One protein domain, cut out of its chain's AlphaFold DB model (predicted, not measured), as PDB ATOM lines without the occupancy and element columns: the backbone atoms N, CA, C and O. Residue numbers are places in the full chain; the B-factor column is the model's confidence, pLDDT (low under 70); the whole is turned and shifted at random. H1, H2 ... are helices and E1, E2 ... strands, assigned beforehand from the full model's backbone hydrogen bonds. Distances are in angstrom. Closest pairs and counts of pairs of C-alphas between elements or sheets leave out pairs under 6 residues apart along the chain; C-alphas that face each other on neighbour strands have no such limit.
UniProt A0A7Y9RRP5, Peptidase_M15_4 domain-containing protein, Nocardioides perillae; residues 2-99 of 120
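Overview. This is residues 2 to 99 of the 120 residues of the protein "Peptidase_M15_4 domain-containing protein" of Nocardioides perillae (UniProt A0A7Y9RRP5). Little regular structure: a compact, rounded body mostly of loops, with the strand pair E1 and E4 near its middle, the hairpin E2 and E3 towards one end and H3 towards another. Of 98 printed residues, 28 are in named elements, mixed in class: H1, H2, E1, E2, E3, H3, E4. Both two-strand sheets are antiparallel; the radius of gyration of the C-alphas is 12.5 A, the spans 31 by 31 by 26 A.

Arrangement. E1, residues 35 to 37, and E4, residues 96 to 98, are antiparallel; N 36 and O 97, 2.9 A apart, are within hydrogen-bond range. The closest C-alphas of E4 and H3, residues 74 to 81, are Phe 97 and Phe 79, 7.5 A. In H3 every O i to N i+4 pair is within range; H1, residues 2 to 5, and H2, residues 29 to 32, are too short for one. In the hairpin E2, residues 45 to 47, and E3, residues 52 to 54, N 45 and O 54 are 3.0 A apart.

Along the chain. H3 measures 10.6 A. C-alpha 2 is at (-18.549, 166.559, 66.135), C-alpha 98 at (-0.182, 158.351, 67.081).

Size, cuts and confidence. The printed part has no cut. H1 to H2, E3 to H3 and H3 to E4 are long links. Residues 2 to 29, 31 to 32 and 89 are under 70 in pLDDT.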
ATOM      1  N   ASP A   2     -18.069 166.767  64.760       53.84
ATOM      2  CA  ASP A   2     -18.549 166.559  66.135       53.84
ATOM      3  C   ASP A   2     -19.438 165.322  66.284       53.84
ATOM      4  O   ASP A   2     -19.385 164.655  67.306       53.84
ATOM      5  N   ALA A   3     -20.163 164.925  65.234       53.53
ATOM      6  CA  ALA A   3     -21.029 163.748  65.277       53.53
ATOM      7  C   ALA A   3     -20.298 162.414  65.527       53.53
ATOM      8  O   ALA A   3     -20.925 161.522  66.078       53.53
ATOM      9  N   SER A   4     -19.018 162.235  65.150       55.19
ATOM     10  CA  SER A   4     -18.320 160.954  65.406       55.19
ATOM     11  C   SER A   4     -17.737 160.877  66.819       55.19
ATOM     12  O   SER A   4     -17.739 159.807  67.422       55.19
ATOM     13  N   LEU A   5     -17.295 162.014  67.367       52.50
ATOM     14  CA  LEU A   5     -16.856 162.138  68.761       52.50
ATOM     15  C   LEU A   5     -18.058 162.020  69.703       52.50
ATOM     16  O   LEU A   5     -18.037 161.247  70.655       52.50
ATOM     17  N   GLU A   6     -19.157 162.693  69.353       57.66
ATOM     18  CA  GLU A   6     -20.461 162.562  70.006       57.66
ATOM     19  C   GLU A   6     -21.184 161.250  69.683       57.66
ATOM     20  O   GLU A   6     -22.279 161.016  70.193       57.66
ATOM     21  N   ALA A   7     -20.606 160.359  68.880       55.72
ATOM     22  CA  ALA A   7     -21.106 158.999  68.679       55.72
ATOM     23  C   ALA A   7     -20.197 157.937  69.309       55.72
ATOM     24  O   ALA A   7     -20.474 156.755  69.147       55.72
ATOM     25  N   ASP A   8     -19.145 158.339  70.034       52.72
ATOM     26  CA  ASP A   8     -18.161 157.424  70.626       52.72
ATOM     27  C   ASP A   8     -17.502 156.480  69.596       52.72
ATOM     28  O   ASP A   8     -17.144 155.334  69.856       52.72
ATOM     29  N   SER A   9     -17.382 156.954  68.357       56.38
ATOM     30  CA  SER A   9     -16.807 156.160  67.278       56.38
ATOM     31  C   SER A   9     -15.286 156.169  67.386       56.38
ATOM     32  O   SER A   9     -14.667 157.230  67.309       56.38
ATOM     33  N   THR A  10     -14.675 154.985  67.492       53.88
ATOM     34  CA  THR A  10     -13.228 154.842  67.274       53.88
ATOM     35  C   THR A  10     -12.918 155.266  65.840       53.88
ATOM     36  O   THR A  10     -13.468 154.699  64.894       53.88
ATOM     37  N   SER A  11     -12.062 156.273  65.665       58.03
ATOM     38  CA  SER A  11     -11.768 156.842  64.345       58.03
ATOM     39  C   SER A  11     -10.266 156.931  64.097       58.03
ATOM     40  O   SER A  11      -9.525 157.387  64.962       58.03
ATOM     41  N   GLY A  12      -9.826 156.459  62.923       56.50
ATOM     42  CA  GLY A  12      -8.434 156.528  62.463       56.50
ATOM     43  C   GLY A  12      -8.205 157.723  61.534       56.50
ATOM     44  O   GLY A  12      -7.739 158.782  61.949       56.50
ATOM     45  N   PHE A  13      -8.601 157.595  60.263       51.41
ATOM     46  CA  PHE A  13      -8.557 158.711  59.313       51.41
ATOM     47  C   PHE A  13      -9.726 159.678  59.552       51.41
ATOM     48  O   PHE A  13     -10.880 159.354  59.268       51.41
ATOM     49  N   ASN A  14      -9.431 160.870  60.068       54.53
ATOM     50  CA  ASN A  14     -10.413 161.932  60.266       54.53
ATOM     51  C   ASN A  14      -9.725 163.296  60.079       54.53
ATOM     52  O   ASN A  14      -8.865 163.671  60.867       54.53
ATOM     53  N   CYS A  15     -10.060 164.052  59.030       50.53
ATOM     54  CA  CYS A  15      -9.482 165.384  58.793       50.53
ATOM     55  C   CYS A  15      -9.989 166.425  59.810       50.53
ATOM     56  O   CYS A  15     -10.755 167.317  59.449       50.53
ATOM     57  N   ARG A  16      -9.584 166.322  61.079       51.09
ATOM     58  CA  ARG A  16      -9.948 167.286  62.123       51.09
ATOM     59  C   ARG A  16      -9.350 168.655  61.793       51.09
ATOM     60  O   ARG A  16      -8.213 168.766  61.329       51.09
ATOM     61  N   ARG A  17     -10.141 169.706  61.995       50.41
ATOM     62  CA  ARG A  17      -9.688 171.092  61.839       50.41
ATOM     63  C   ARG A  17      -8.778 171.467  63.026       50.41
ATOM     64  O   ARG A  17      -8.851 170.840  64.078       50.41
ATOM     65  N   ALA A  18      -7.899 172.464  62.868       47.34
ATOM     66  CA  ALA A  18      -6.944 172.873  63.922       47.34
ATOM     67  C   ALA A  18      -7.614 173.309  65.232       47.34
ATOM     68  O   ALA A  18      -7.008 173.252  66.290       47.34
ATOM     69  N   ASP A  19      -8.868 173.732  65.162       47.88
ATOM     70  CA  ASP A  19      -9.719 174.062  66.297       47.88
ATOM     71  C   ASP A  19     -10.269 172.816  67.014       47.88
ATOM     72  O   ASP A  19     -11.148 172.939  67.856       47.88
ATOM     73  N   GLN A  20      -9.803 171.612  66.686       52.44
ATOM     74  CA  GLN A  20     -10.253 170.351  67.286       52.44
ATOM     75  C   GLN A  20      -9.083 169.454  67.716       52.44
ATOM     76  O   GLN A  20      -9.312 168.271  67.979       52.44
ATOM     77  N   ILE A  21      -7.855 169.992  67.716       55.09
ATOM     78  CA  ILE A  21      -6.595 169.288  67.990       55.09
ATOM     79  C   ILE A  21      -5.654 170.248  68.731       55.09
ATOM     80  O   ILE A  21      -5.549 171.413  68.359       55.09
ATOM     81  N   ASN A  22      -4.876 169.751  69.693       52.94
ATOM     82  CA  ASN A  22      -3.770 170.496  70.315       52.94
ATOM     83  C   ASN A  22      -2.520 170.633  69.409       52.94
ATOM     84  O   ASN A  22      -1.417 170.860  69.901       52.94
ATOM     85  N   ALA A  23      -2.667 170.483  68.086       50.91
ATOM     86  CA  ALA A  23      -1.566 170.480  67.123       50.91
ATOM     87  C   ALA A  23      -1.919 171.225  65.811       50.91
ATOM     88  O   ALA A  23      -3.088 171.262  65.415       50.91
ATOM     89  N   PRO A  24      -0.929 171.799  65.088       48.66
ATOM     90  CA  PRO A  24      -1.149 172.470  63.798       48.66
ATOM     91  C   PRO A  24      -1.764 171.551  62.720       48.66
ATOM     92  O   PRO A  24      -1.394 170.386  62.627       48.66
ATOM     93  N   VAL A  25      -2.622 172.079  61.823       45.62
ATOM     94  CA  VAL A  25      -3.313 171.299  60.751       45.62
ATOM     95  C   VAL A  25      -2.350 170.460  59.906       45.62
ATOM     96  O   VAL A  25      -2.609 169.288  59.648       45.62
ATOM     97  N   LEU A  26      -1.225 171.052  59.493       46.38
ATOM     98  CA  LEU A  26      -0.198 170.396  58.671       46.38
ATOM     99  C   LEU A  26       0.586 169.312  59.433       46.38
ATOM    100  O   LEU A  26       1.309 168.533  58.818       46.38
ATOM    101  N   ALA A  27       0.433 169.256  60.756       54.41
ATOM    102  CA  ALA A  27       1.036 168.275  61.646       54.41
ATOM    103  C   ALA A  27       0.017 167.259  62.193       54.41
ATOM    104  O   ALA A  27       0.422 166.374  62.936       54.41
ATOM    105  N   SER A  28      -1.272 167.353  61.830       60.88
ATOM    106  CA  SER A  28      -2.310 166.447  62.336       60.88
ATOM    107  C   SER A  28      -2.058 165.009  61.860       60.88
ATOM    108  O   SER A  28      -2.173 164.733  60.657       60.88
ATOM    109  N   PRO A  29      -1.749 164.057  62.758       64.25
ATOM    110  CA  PRO A  29      -1.519 162.673  62.356       64.25
ATOM    111  C   PRO A  29      -2.815 161.987  61.884       64.25
ATOM    112  O   PRO A  29      -2.770 161.031  61.115       64.25
ATOM    113  N   HIS A  30      -4.000 162.508  62.227       70.88
ATOM    114  CA  HIS A  30      -5.255 161.963  61.696       70.88
ATOM    115  C   HIS A  30      -5.443 162.237  60.202       70.88
ATOM    116  O   HIS A  30      -5.988 161.396  59.487       70.88
ATOM    117  N   ALA A  31      -4.963 163.384  59.707       63.66
ATOM    118  CA  ALA A  31      -5.114 163.780  58.304       63.66
ATOM    119  C   ALA A  31      -4.294 162.912  57.331       63.66
ATOM    120  O   ALA A  31      -4.505 162.965  56.124       63.66
ATOM    121  N   ASN A  32      -3.361 162.105  57.843       66.00
ATOM    122  CA  ASN A  32      -2.546 161.168  57.066       66.00
ATOM    123  C   ASN A  32      -2.698 159.710  57.545       66.00
ATOM    124  O   ASN A  32      -1.906 158.858  57.153       66.00
ATOM    125  N   GLY A  33      -3.728 159.413  58.353       71.38
ATOM    126  CA  GLY A  33      -4.069 158.050  58.778       71.38
ATOM    127  C   GLY A  33      -3.136 157.446  59.833       71.38
ATOM    128  O   GLY A  33      -3.065 156.226  59.945       71.38
ATOM    129  N   ARG A  34      -2.415 158.281  60.590       76.81
ATOM    130  CA  ARG A  34      -1.422 157.873  61.601       76.81
ATOM    131  C   ARG A  34      -1.814 158.224  63.031       76.81
ATOM    132  O   ARG A  34      -0.968 158.158  63.915       76.81
ATOM    133  N   ALA A  35      -3.069 158.597  63.255       83.19
ATOM    134  CA  ALA A  35      -3.635 158.701  64.590       83.19
ATOM    135  C   ALA A  35      -4.939 157.926  64.704       83.19
ATOM    136  O   ALA A  35      -5.651 157.741  63.716       83.19
ATOM    137  N   ILE A  36      -5.230 157.481  65.921       84.75
ATOM    138  CA  ILE A  36      -6.478 156.834  66.298       84.75
ATOM    139  C   ILE A  36      -6.950 157.449  67.614       84.75
ATOM    140  O   ILE A  36      -6.202 157.464  68.588       84.75
ATOM    141  N   ASP A  37      -8.208 157.890  67.635       86.81
ATOM    142  CA  ASP A  37      -8.899 158.316  68.852       86.81
ATOM    143  C   ASP A  37      -9.817 157.182  69.324       86.81
ATOM    144  O   ASP A  37     -10.658 156.699  68.555       86.81
ATOM    145  N   VAL A  38      -9.660 156.748  70.576       87.56
ATOM    146  CA  VAL A  38     -10.412 155.631  71.170       87.56
ATOM    147  C   VAL A  38     -11.299 156.120  72.314       87.56
ATOM    148  O   VAL A  38     -10.824 156.764  73.248       87.56
ATOM    149  N   ASN A  39     -12.580 155.752  72.255       89.25
ATOM    150  CA  ASN A  39     -13.636 156.104  73.208       89.25
ATOM    151  C   ASN A  39     -13.577 157.578  73.685       89.25
ATOM    152  O   ASN A  39     -13.258 157.827  74.855       89.25
ATOM    153  N   PRO A  40     -13.785 158.578  72.800       85.69
ATOM    154  CA  PRO A  40     -13.589 159.994  73.124       85.69
ATOM    155  C   PRO A  40     -14.376 160.490  74.339       85.69
ATOM    156  O   PRO A  40     -13.908 161.374  75.054       85.69
ATOM    157  N   ARG A  41     -15.564 159.936  74.611       87.19
ATOM    158  CA  ARG A  41     -16.352 160.341  75.784       87.19
ATOM    159  C   ARG A  41     -15.722 159.896  77.094       87.19
ATOM    160  O   ARG A  41     -15.748 160.639  78.073       87.19
ATOM    161  N   GLU A  42     -15.146 158.707  77.120       90.19
ATOM    162  CA  GLU A  42     -14.448 158.156  78.275       90.19
ATOM    163  C   GLU A  42     -13.017 158.691  78.380       90.19
ATOM    164  O   GLU A  42     -12.446 158.664  79.469       90.19
ATOM    165  N   ASN A  43     -12.458 159.198  77.277       90.19
ATOM    166  CA  ASN A  43     -11.076 159.656  77.158       90.19
ATOM    167  C   ASN A  43     -10.992 161.038  76.478       90.19
ATOM    168  O   ASN A  43     -10.457 161.155  75.379       90.19
ATOM    169  N   PRO A  44     -11.508 162.104  77.107       90.62
ATOM    170  CA  PRO A  44     -11.528 163.426  76.503       90.62
ATOM    171  C   PRO A  44     -10.124 164.029  76.374       90.62
ATOM    172  O   PRO A  44      -9.160 163.593  77.012       90.62
ATOM    173  N   TRP A  45     -10.039 165.102  75.602       88.00
ATOM    174  CA  TRP A  45      -8.869 165.971  75.530       88.00
ATOM    175  C   TRP A  45      -9.152 167.305  76.224       88.00
ATOM    176  O   TRP A  45     -10.313 167.701  76.380       88.00
ATOM    177  N   LEU A  46      -8.091 167.972  76.680       87.56
ATOM    178  CA  LEU A  46      -8.168 169.316  77.246       87.56
ATOM    179  C   LEU A  46      -8.033 170.350  76.129       87.56
ATOM    180  O   LEU A  46      -6.972 170.456  75.508       87.56
ATOM    181  N   ASP A  47      -9.085 171.135  75.919       84.81
ATOM    182  CA  ASP A  47      -9.080 172.272  75.008       84.81
ATOM    183  C   ASP A  47      -8.597 173.531  75.731       84.81
ATOM    184  O   ASP A  47      -9.313 174.141  76.528       84.81
ATOM    185  N   LEU A  48      -7.366 173.941  75.424       82.75
ATOM    186  CA  LEU A  48      -6.713 175.088  76.058       82.75
ATOM    187  C   LEU A  48      -7.373 176.438  75.755       82.75
ATOM    188  O   LEU A  48      -7.085 177.417  76.438       82.75
ATOM    189  N   ARG A  49      -8.242 176.532  74.743       82.81
ATOM    190  CA  ARG A  49      -8.897 177.804  74.387       82.81
ATOM    191  C   ARG A  49     -10.025 178.154  75.349       82.81
ATOM    192  O   ARG A  49     -10.295 179.331  75.563       82.81
ATOM    193  N   CYS A  50     -10.685 177.134  75.893       85.81
ATOM    194  CA  CYS A  50     -11.760 177.262  76.877       85.81
ATOM    195  C   CYS A  50     -11.363 176.754  78.271       85.81
ATOM    196  O   CYS A  50     -12.167 176.889  79.190       85.81
ATOM    197  N   ASP A  51     -10.180 176.143  78.415       87.62
ATOM    198  CA  ASP A  51      -9.767 175.375  79.598       87.62
ATOM    199  C   ASP A  51     -10.821 174.326  80.001       87.62
ATOM    200  O   ASP A  51     -11.244 174.206  81.151       87.62
ATOM    201  N   CYS A  52     -11.321 173.594  79.001       87.56
ATOM    202  CA  CYS A  52     -12.454 172.692  79.160       87.56
ATOM    203  C   CYS A  52     -12.207 171.321  78.520       87.56
ATOM    204  O   CYS A  52     -11.458 171.180  77.555       87.56
ATOM    205  N   TRP A  53     -12.822 170.284  79.091       89.12
ATOM    206  CA  TRP A  53     -12.730 168.920  78.569       89.12
ATOM    207  C   TRP A  53     -13.747 168.709  77.448       89.12
ATOM    208  O   TRP A  53     -14.913 169.084  77.581       89.12
ATOM    209  N   SER A  54     -13.307 168.080  76.359       86.06
ATOM    210  CA  SER A  54     -14.132 167.762  75.190       86.06
ATOM    211  C   SER A  54     -13.937 166.297  74.786       86.06
ATOM    212  O   SER A  54     -12.808 165.810  74.829       86.06
ATOM    213  N   PRO A  55     -14.984 165.579  74.332       81.94
ATOM    214  CA  PRO A  55     -16.381 166.007  74.170       81.94
ATOM    215  C   PRO A  55     -17.185 166.051  75.482       81.94
ATOM    216  O   PRO A  55     -18.306 166.542  75.502       81.94
ATOM    217  N   THR A  56     -16.644 165.548  76.596       81.25
ATOM    218  CA  THR A  56     -17.350 165.572  77.884       81.25
ATOM    219  C   THR A  56     -16.734 166.565  78.859       81.25
ATOM    220  O   THR A  56     -15.528 166.554  79.075       81.25
ATOM    221  N   ALA A  57     -17.574 167.345  79.542       75.44
ATOM    222  CA  ALA A  57     -17.157 168.190  80.665       75.44
ATOM    223  C   ALA A  57     -16.915 167.394  81.968       75.44
ATOM    224  O   ALA A  57     -16.488 167.950  82.981       75.44
ATOM    225  N   GLY A  58     -17.236 166.094  81.989       75.81
ATOM    226  CA  GLY A  58     -17.158 165.263  83.188       75.81
ATOM    227  C   GLY A  58     -15.747 164.759  83.491       75.81
ATOM    228  O   GLY A  58     -14.968 164.469  82.597       75.81
ATOM    229  N   THR A  59     -15.431 164.534  84.767       80.19
ATOM    230  CA  THR A  59     -14.110 164.043  85.211       80.19
ATOM    231  C   THR A  59     -14.005 162.516  85.292       80.19
ATOM    232  O   THR A  59     -13.147 161.996  86.009       80.19
ATOM    233  N   ARG A  60     -14.904 161.768  84.634       77.50
ATOM    234  CA  ARG A  60     -14.969 160.296  84.742       77.50
ATOM    235  C   ARG A  60     -13.677 159.618  84.278       77.50
ATOM    236  O   ARG A  60     -13.234 158.688  84.940       77.50
ATOM    237  N   PHE A  61     -13.032 160.168  83.252       79.94
ATOM    238  CA  PHE A  61     -11.729 159.741  82.726       79.94
ATOM    239  C   PHE A  61     -10.589 159.753  83.762       79.94
ATOM    240  O   PHE A  61      -9.559 159.116  83.571       79.94
ATOM    241  N   ARG A  62     -10.760 160.455  84.892       82.19
ATOM    242  CA  ARG A  62      -9.771 160.500  85.983       82.19
ATOM    243  C   ARG A  62      -9.819 159.275  86.896       82.19
ATOM    244  O   ARG A  62      -9.027 159.190  87.834       82.19
ATOM    245  N   ARG A  63     -10.770 158.360  86.695       85.69
ATOM    246  CA  ARG A  63     -10.949 157.156  87.512       85.69
ATOM    247  C   ARG A  63     -11.012 155.917  86.616       85.69
ATOM    248  O   ARG A  63     -11.609 155.988  85.546       85.69
ATOM    249  N   PRO A  64     -10.462 154.772  87.056       89.44
ATOM    250  CA  PRO A  64     -10.669 153.502  86.371       89.44
ATOM    251  C   PRO A  64     -12.157 153.199  86.175       89.44
ATOM    252  O   PRO A  64     -12.954 153.336  87.105       89.44
ATOM    253  N   GLY A  65     -12.523 152.759  84.975       88.50
ATOM    254  CA  GLY A  65     -13.889 152.394  84.622       88.50
ATOM    255  C   GLY A  65     -13.964 151.785  83.222       88.50
ATOM    256  O   GLY A  65     -12.961 151.786  82.503       88.50
ATOM    257  N   PRO A  66     -15.128 151.246  82.826       88.06
ATOM    258  CA  PRO A  66     -15.341 150.765  81.464       88.06
ATOM    259  C   PRO A  66     -14.997 151.850  80.435       88.06
ATOM    260  O   PRO A  66     -15.362 153.006  80.621       88.06
ATOM    261  N   GLY A  67     -14.267 151.478  79.381       86.12
ATOM    262  CA  GLY A  67     -13.905 152.371  78.274       86.12
ATOM    263  C   GLY A  67     -12.763 153.364  78.544       86.12
ATOM    264  O   GLY A  67     -12.189 153.868  77.580       86.12
ATOM    265  N   VAL A  68     -12.368 153.584  79.805       91.81
ATOM    266  CA  VAL A  68     -11.253 154.479  80.172       91.81
ATOM    267  C   VAL A  68      -9.904 153.814  79.885       91.81
ATOM    268  O   VAL A  68      -9.622 152.700  80.340       91.81
ATOM    269  N   ILE A  69      -9.040 154.515  79.158       91.81
ATOM    270  CA  ILE A  69      -7.679 154.088  78.850       91.81
ATOM    271  C   ILE A  69      -6.789 154.372  80.054       91.81
ATOM    272  O   ILE A  69      -6.628 155.502  80.508       91.81
ATOM    273  N   LEU A  70      -6.162 153.313  80.560       91.75
ATOM    274  CA  LEU A  70      -5.223 153.384  81.671       91.75
ATOM    275  C   LEU A  70      -3.827 153.021  81.182       91.75
ATOM    276  O   LEU A  70      -3.663 152.070  80.410       91.75
ATOM    277  N   ARG A  71      -2.806 153.728  81.684       90.12
ATOM    278  CA  ARG A  71      -1.405 153.357  81.451       90.12
ATOM    279  C   ARG A  71      -1.186 151.912  81.892       90.12
ATOM    280  O   ARG A  71      -1.583 151.525  82.987       90.12
ATOM    281  N   GLY A  72      -0.572 151.113  81.027       90.12
ATOM    282  CA  GLY A  72      -0.366 149.691  81.284       90.12
ATOM    283  C   GLY A  72      -1.630 148.836  81.157       90.12
ATOM    284  O   GLY A  72      -1.515 147.632  81.322       90.12
ATOM    285  N   GLY A  73      -2.803 149.398  80.850       91.12
ATOM    286  CA  GLY A  73      -4.052 148.670  80.608       91.12
ATOM    287  C   GLY A  73      -4.097 147.958  79.247       91.12
ATOM    288  O   GLY A  73      -3.150 148.047  78.466       91.12
ATOM    289  N   PRO A  74      -5.186 147.231  78.932       93.31
ATOM    290  CA  PRO A  74      -5.281 146.427  77.711       93.31
ATOM    291  C   PRO A  74      -5.168 147.262  76.430       93.31
ATOM    292  O   PRO A  74      -4.359 146.913  75.576       93.31
ATOM    293  N   VAL A  75      -5.897 148.381  76.327       91.62
ATOM    294  CA  VAL A  75      -5.829 149.287  75.165       91.62
ATOM    295  C   VAL A  75      -4.422 149.862  75.023       91.62
ATOM    296  O   VAL A  75      -3.788 149.691  73.990       91.62
ATOM    297  N   TRP A  76      -3.881 150.440  76.100       93.62
ATOM    298  CA  TRP A  76      -2.528 150.996  76.096       93.62
ATOM    299  C   TRP A  76      -1.476 149.973  75.645       93.62
ATOM    300  O   TRP A  76      -0.633 150.281  74.807       93.62
ATOM    301  N   ARG A  77      -1.537 148.734  76.153       92.50
ATOM    302  CA  ARG A  77      -0.609 147.663  75.759       92.50
ATOM    303  C   ARG A  77      -0.794 147.235  74.307       92.50
ATOM    304  O   ARG A  77       0.201 146.931  73.665       92.50
ATOM    305  N   ALA A  78      -2.026 147.180  73.804       92.56
ATOM    306  CA  ALA A  78      -2.284 146.810  72.416       92.56
ATOM    307  C   ALA A  78      -1.617 147.803  71.455       92.56
ATOM    308  O   ALA A  78      -0.854 147.394  70.593       92.56
ATOM    309  N   PHE A  79      -1.816 149.101  71.679       90.38
ATOM    310  CA  PHE A  79      -1.227 150.153  70.853       90.38
ATOM    311  C   PHE A  79       0.300 150.244  70.999       90.38
ATOM    312  O   PHE A  79       1.026 150.210  70.007       90.38
ATOM    313  N   THR A  80       0.816 150.292  72.231       88.94
ATOM    314  CA  THR A  80       2.266 150.452  72.464       88.94
ATOM    315  C   THR A  80       3.101 149.245  72.040       88.94
ATOM    316  O   THR A  80       4.264 149.418  71.680       88.94
ATOM    317  N   ARG A  81       2.537 148.026  72.015       88.94
ATOM    318  CA  ARG A  81       3.218 146.851  71.432       88.94
ATOM    319  C   ARG A  81       3.428 146.984  69.927       88.94
ATOM    320  O   ARG A  81       4.411 146.454  69.424       88.94
ATOM    321  N   GLU A  82       2.547 147.708  69.248       86.75
ATOM    322  CA  GLU A  82       2.631 147.995  67.813       86.75
ATOM    323  C   GLU A  82       3.359 149.324  67.525       86.75
ATOM    324  O   GLU A  82       3.290 149.844  66.417       86.75
ATOM    325  N   GLY A  83       4.043 149.900  68.521       85.44
ATOM    326  CA  GLY A  83       4.861 151.105  68.351       85.44
ATOM    327  C   GLY A  83       4.099 152.432  68.371       85.44
ATOM    328  O   GLY A  83       4.701 153.469  68.101       85.44
ATOM    329  N   TRP A  84       2.809 152.427  68.709       86.88
ATOM    330  CA  TRP A  84       2.034 153.659  68.867       86.88
ATOM    331  C   TRP A  84       2.367 154.356  70.184       86.88
ATOM    332  O   TRP A  84       2.658 153.719  71.200       86.88
ATOM    333  N   ILE A  85       2.274 155.678  70.176       86.62
ATOM    334  CA  ILE A  85       2.579 156.554  71.296       86.62
ATOM    335  C   ILE A  85       1.276 157.087  71.886       86.62
ATOM    336  O   ILE A  85       0.329 157.381  71.167       86.62
ATOM    337  N   TRP A  86       1.233 157.192  73.213       88.19
ATOM    338  CA  TRP A  86       0.101 157.728  73.965       88.19
ATOM    339  C   TRP A  86       0.587 158.809  74.919       88.19
ATOM    340  O   TRP A  86       1.504 158.542  75.706       88.19
ATOM    341  N   GLN A  87      -0.064 159.976  74.900       77.19
ATOM    342  CA  GLN A  87       0.189 161.074  75.840       77.19
ATOM    343  C   GLN A  87       1.672 161.508  75.890       77.19
ATOM    344  O   GLN A  87       2.296 161.488  76.952       77.19
ATOM    345  N   ASN A  88       2.258 161.849  74.737       71.56
ATOM    346  CA  ASN A  88       3.631 162.373  74.611       71.56
ATOM    347  C   ASN A  88       3.701 163.894  74.381       71.56
ATOM    348  O   ASN A  88       4.781 164.408  74.096       71.56
ATOM    349  N   ILE A  89       2.570 164.589  74.475       69.19
ATOM    350  CA  ILE A  89       2.457 166.040  74.313       69.19
ATOM    351  C   ILE A  89       2.112 166.700  75.651       69.19
ATOM    352  O   ILE A  89       1.520 166.071  76.528       69.19
ATOM    353  N   ASP A  90       2.468 167.978  75.799       70.56
ATOM    354  CA  ASP A  90       2.286 168.730  77.053       70.56
ATOM    355  C   ASP A  90       0.812 168.951  77.425       70.56
ATOM    356  O   ASP A  90       0.489 169.241  78.579       70.56
ATOM    357  N   VAL A  91      -0.093 168.809  76.453       79.31
ATOM    358  CA  VAL A  91      -1.528 169.005  76.651       79.31
ATOM    359  C   VAL A  91      -2.235 167.655  76.733       79.31
ATOM    360  O   VAL A  91      -2.137 166.878  75.785       79.31
ATOM    361  N   PRO A  92      -2.984 167.364  77.813       86.75
ATOM    362  CA  PRO A  92      -3.666 166.086  77.958       86.75
ATOM    363  C   PRO A  92      -4.636 165.779  76.810       86.75
ATOM    364  O   PRO A  92      -5.604 166.508  76.587       86.75
ATOM    365  N   ASP A  93      -4.424 164.639  76.159       87.94
ATOM    366  CA  ASP A  93      -5.321 164.066  75.156       87.94
ATOM    367  C   ASP A  93      -5.440 162.548  75.380       87.94
ATOM    368  O   ASP A  93      -4.564 161.767  75.006       87.94
ATOM    369  N   TYR A  94      -6.475 162.118  76.114       89.81
ATOM    370  CA  TYR A  94      -6.556 160.729  76.586       89.81
ATOM    371  C   TYR A  94      -7.006 159.739  75.509       89.81
ATOM    372  O   TYR A  94      -6.677 158.556  75.625       89.81
ATOM    373  N   MET A  95      -7.746 160.187  74.491       90.25
ATOM    374  CA  MET A  95      -8.222 159.332  73.396       90.25
ATOM    375  C   MET A  95      -7.122 159.030  72.379       90.25
ATOM    376  O   MET A  95      -7.203 158.000  71.711       90.25
ATOM    377  N   HIS A  96      -6.122 159.906  72.277       89.94
ATOM    378  CA  HIS A  96      -5.237 159.979  71.126       89.94
ATOM    379  C   HIS A  96      -4.028 159.046  71.207       89.94
ATOM    380  O   HIS A  96      -3.202 159.133  72.121       89.94
ATOM    381  N   PHE A  97      -3.889 158.195  70.194       88.50
ATOM    382  CA  PHE A  97      -2.661 157.473  69.883       88.50
ATOM    383  C   PHE A  97      -2.144 157.890  68.510       88.50
ATOM    384  O   PHE A  97      -2.927 157.949  67.565       88.50
ATOM    385  N   ASP A  98      -0.831 158.074  68.369       85.38
ATOM    386  CA  ASP A  98      -0.182 158.351  67.081       85.38
ATOM    387  C   ASP A  98       1.143 157.589  66.900       85.38
ATOM    388  O   ASP A  98       1.554 156.814  67.763       85.38
ATOM    389  N   THR A  99       1.817 157.775  65.762       80.94
ATOM    390  CA  THR A  99       3.127 157.157  65.474       80.94
ATOM    391  C   THR A  99       4.335 158.072  65.761       80.94
ATOM    392  O   THR A  99       5.433 157.808  65.270       80.94
TER     393      THR A  99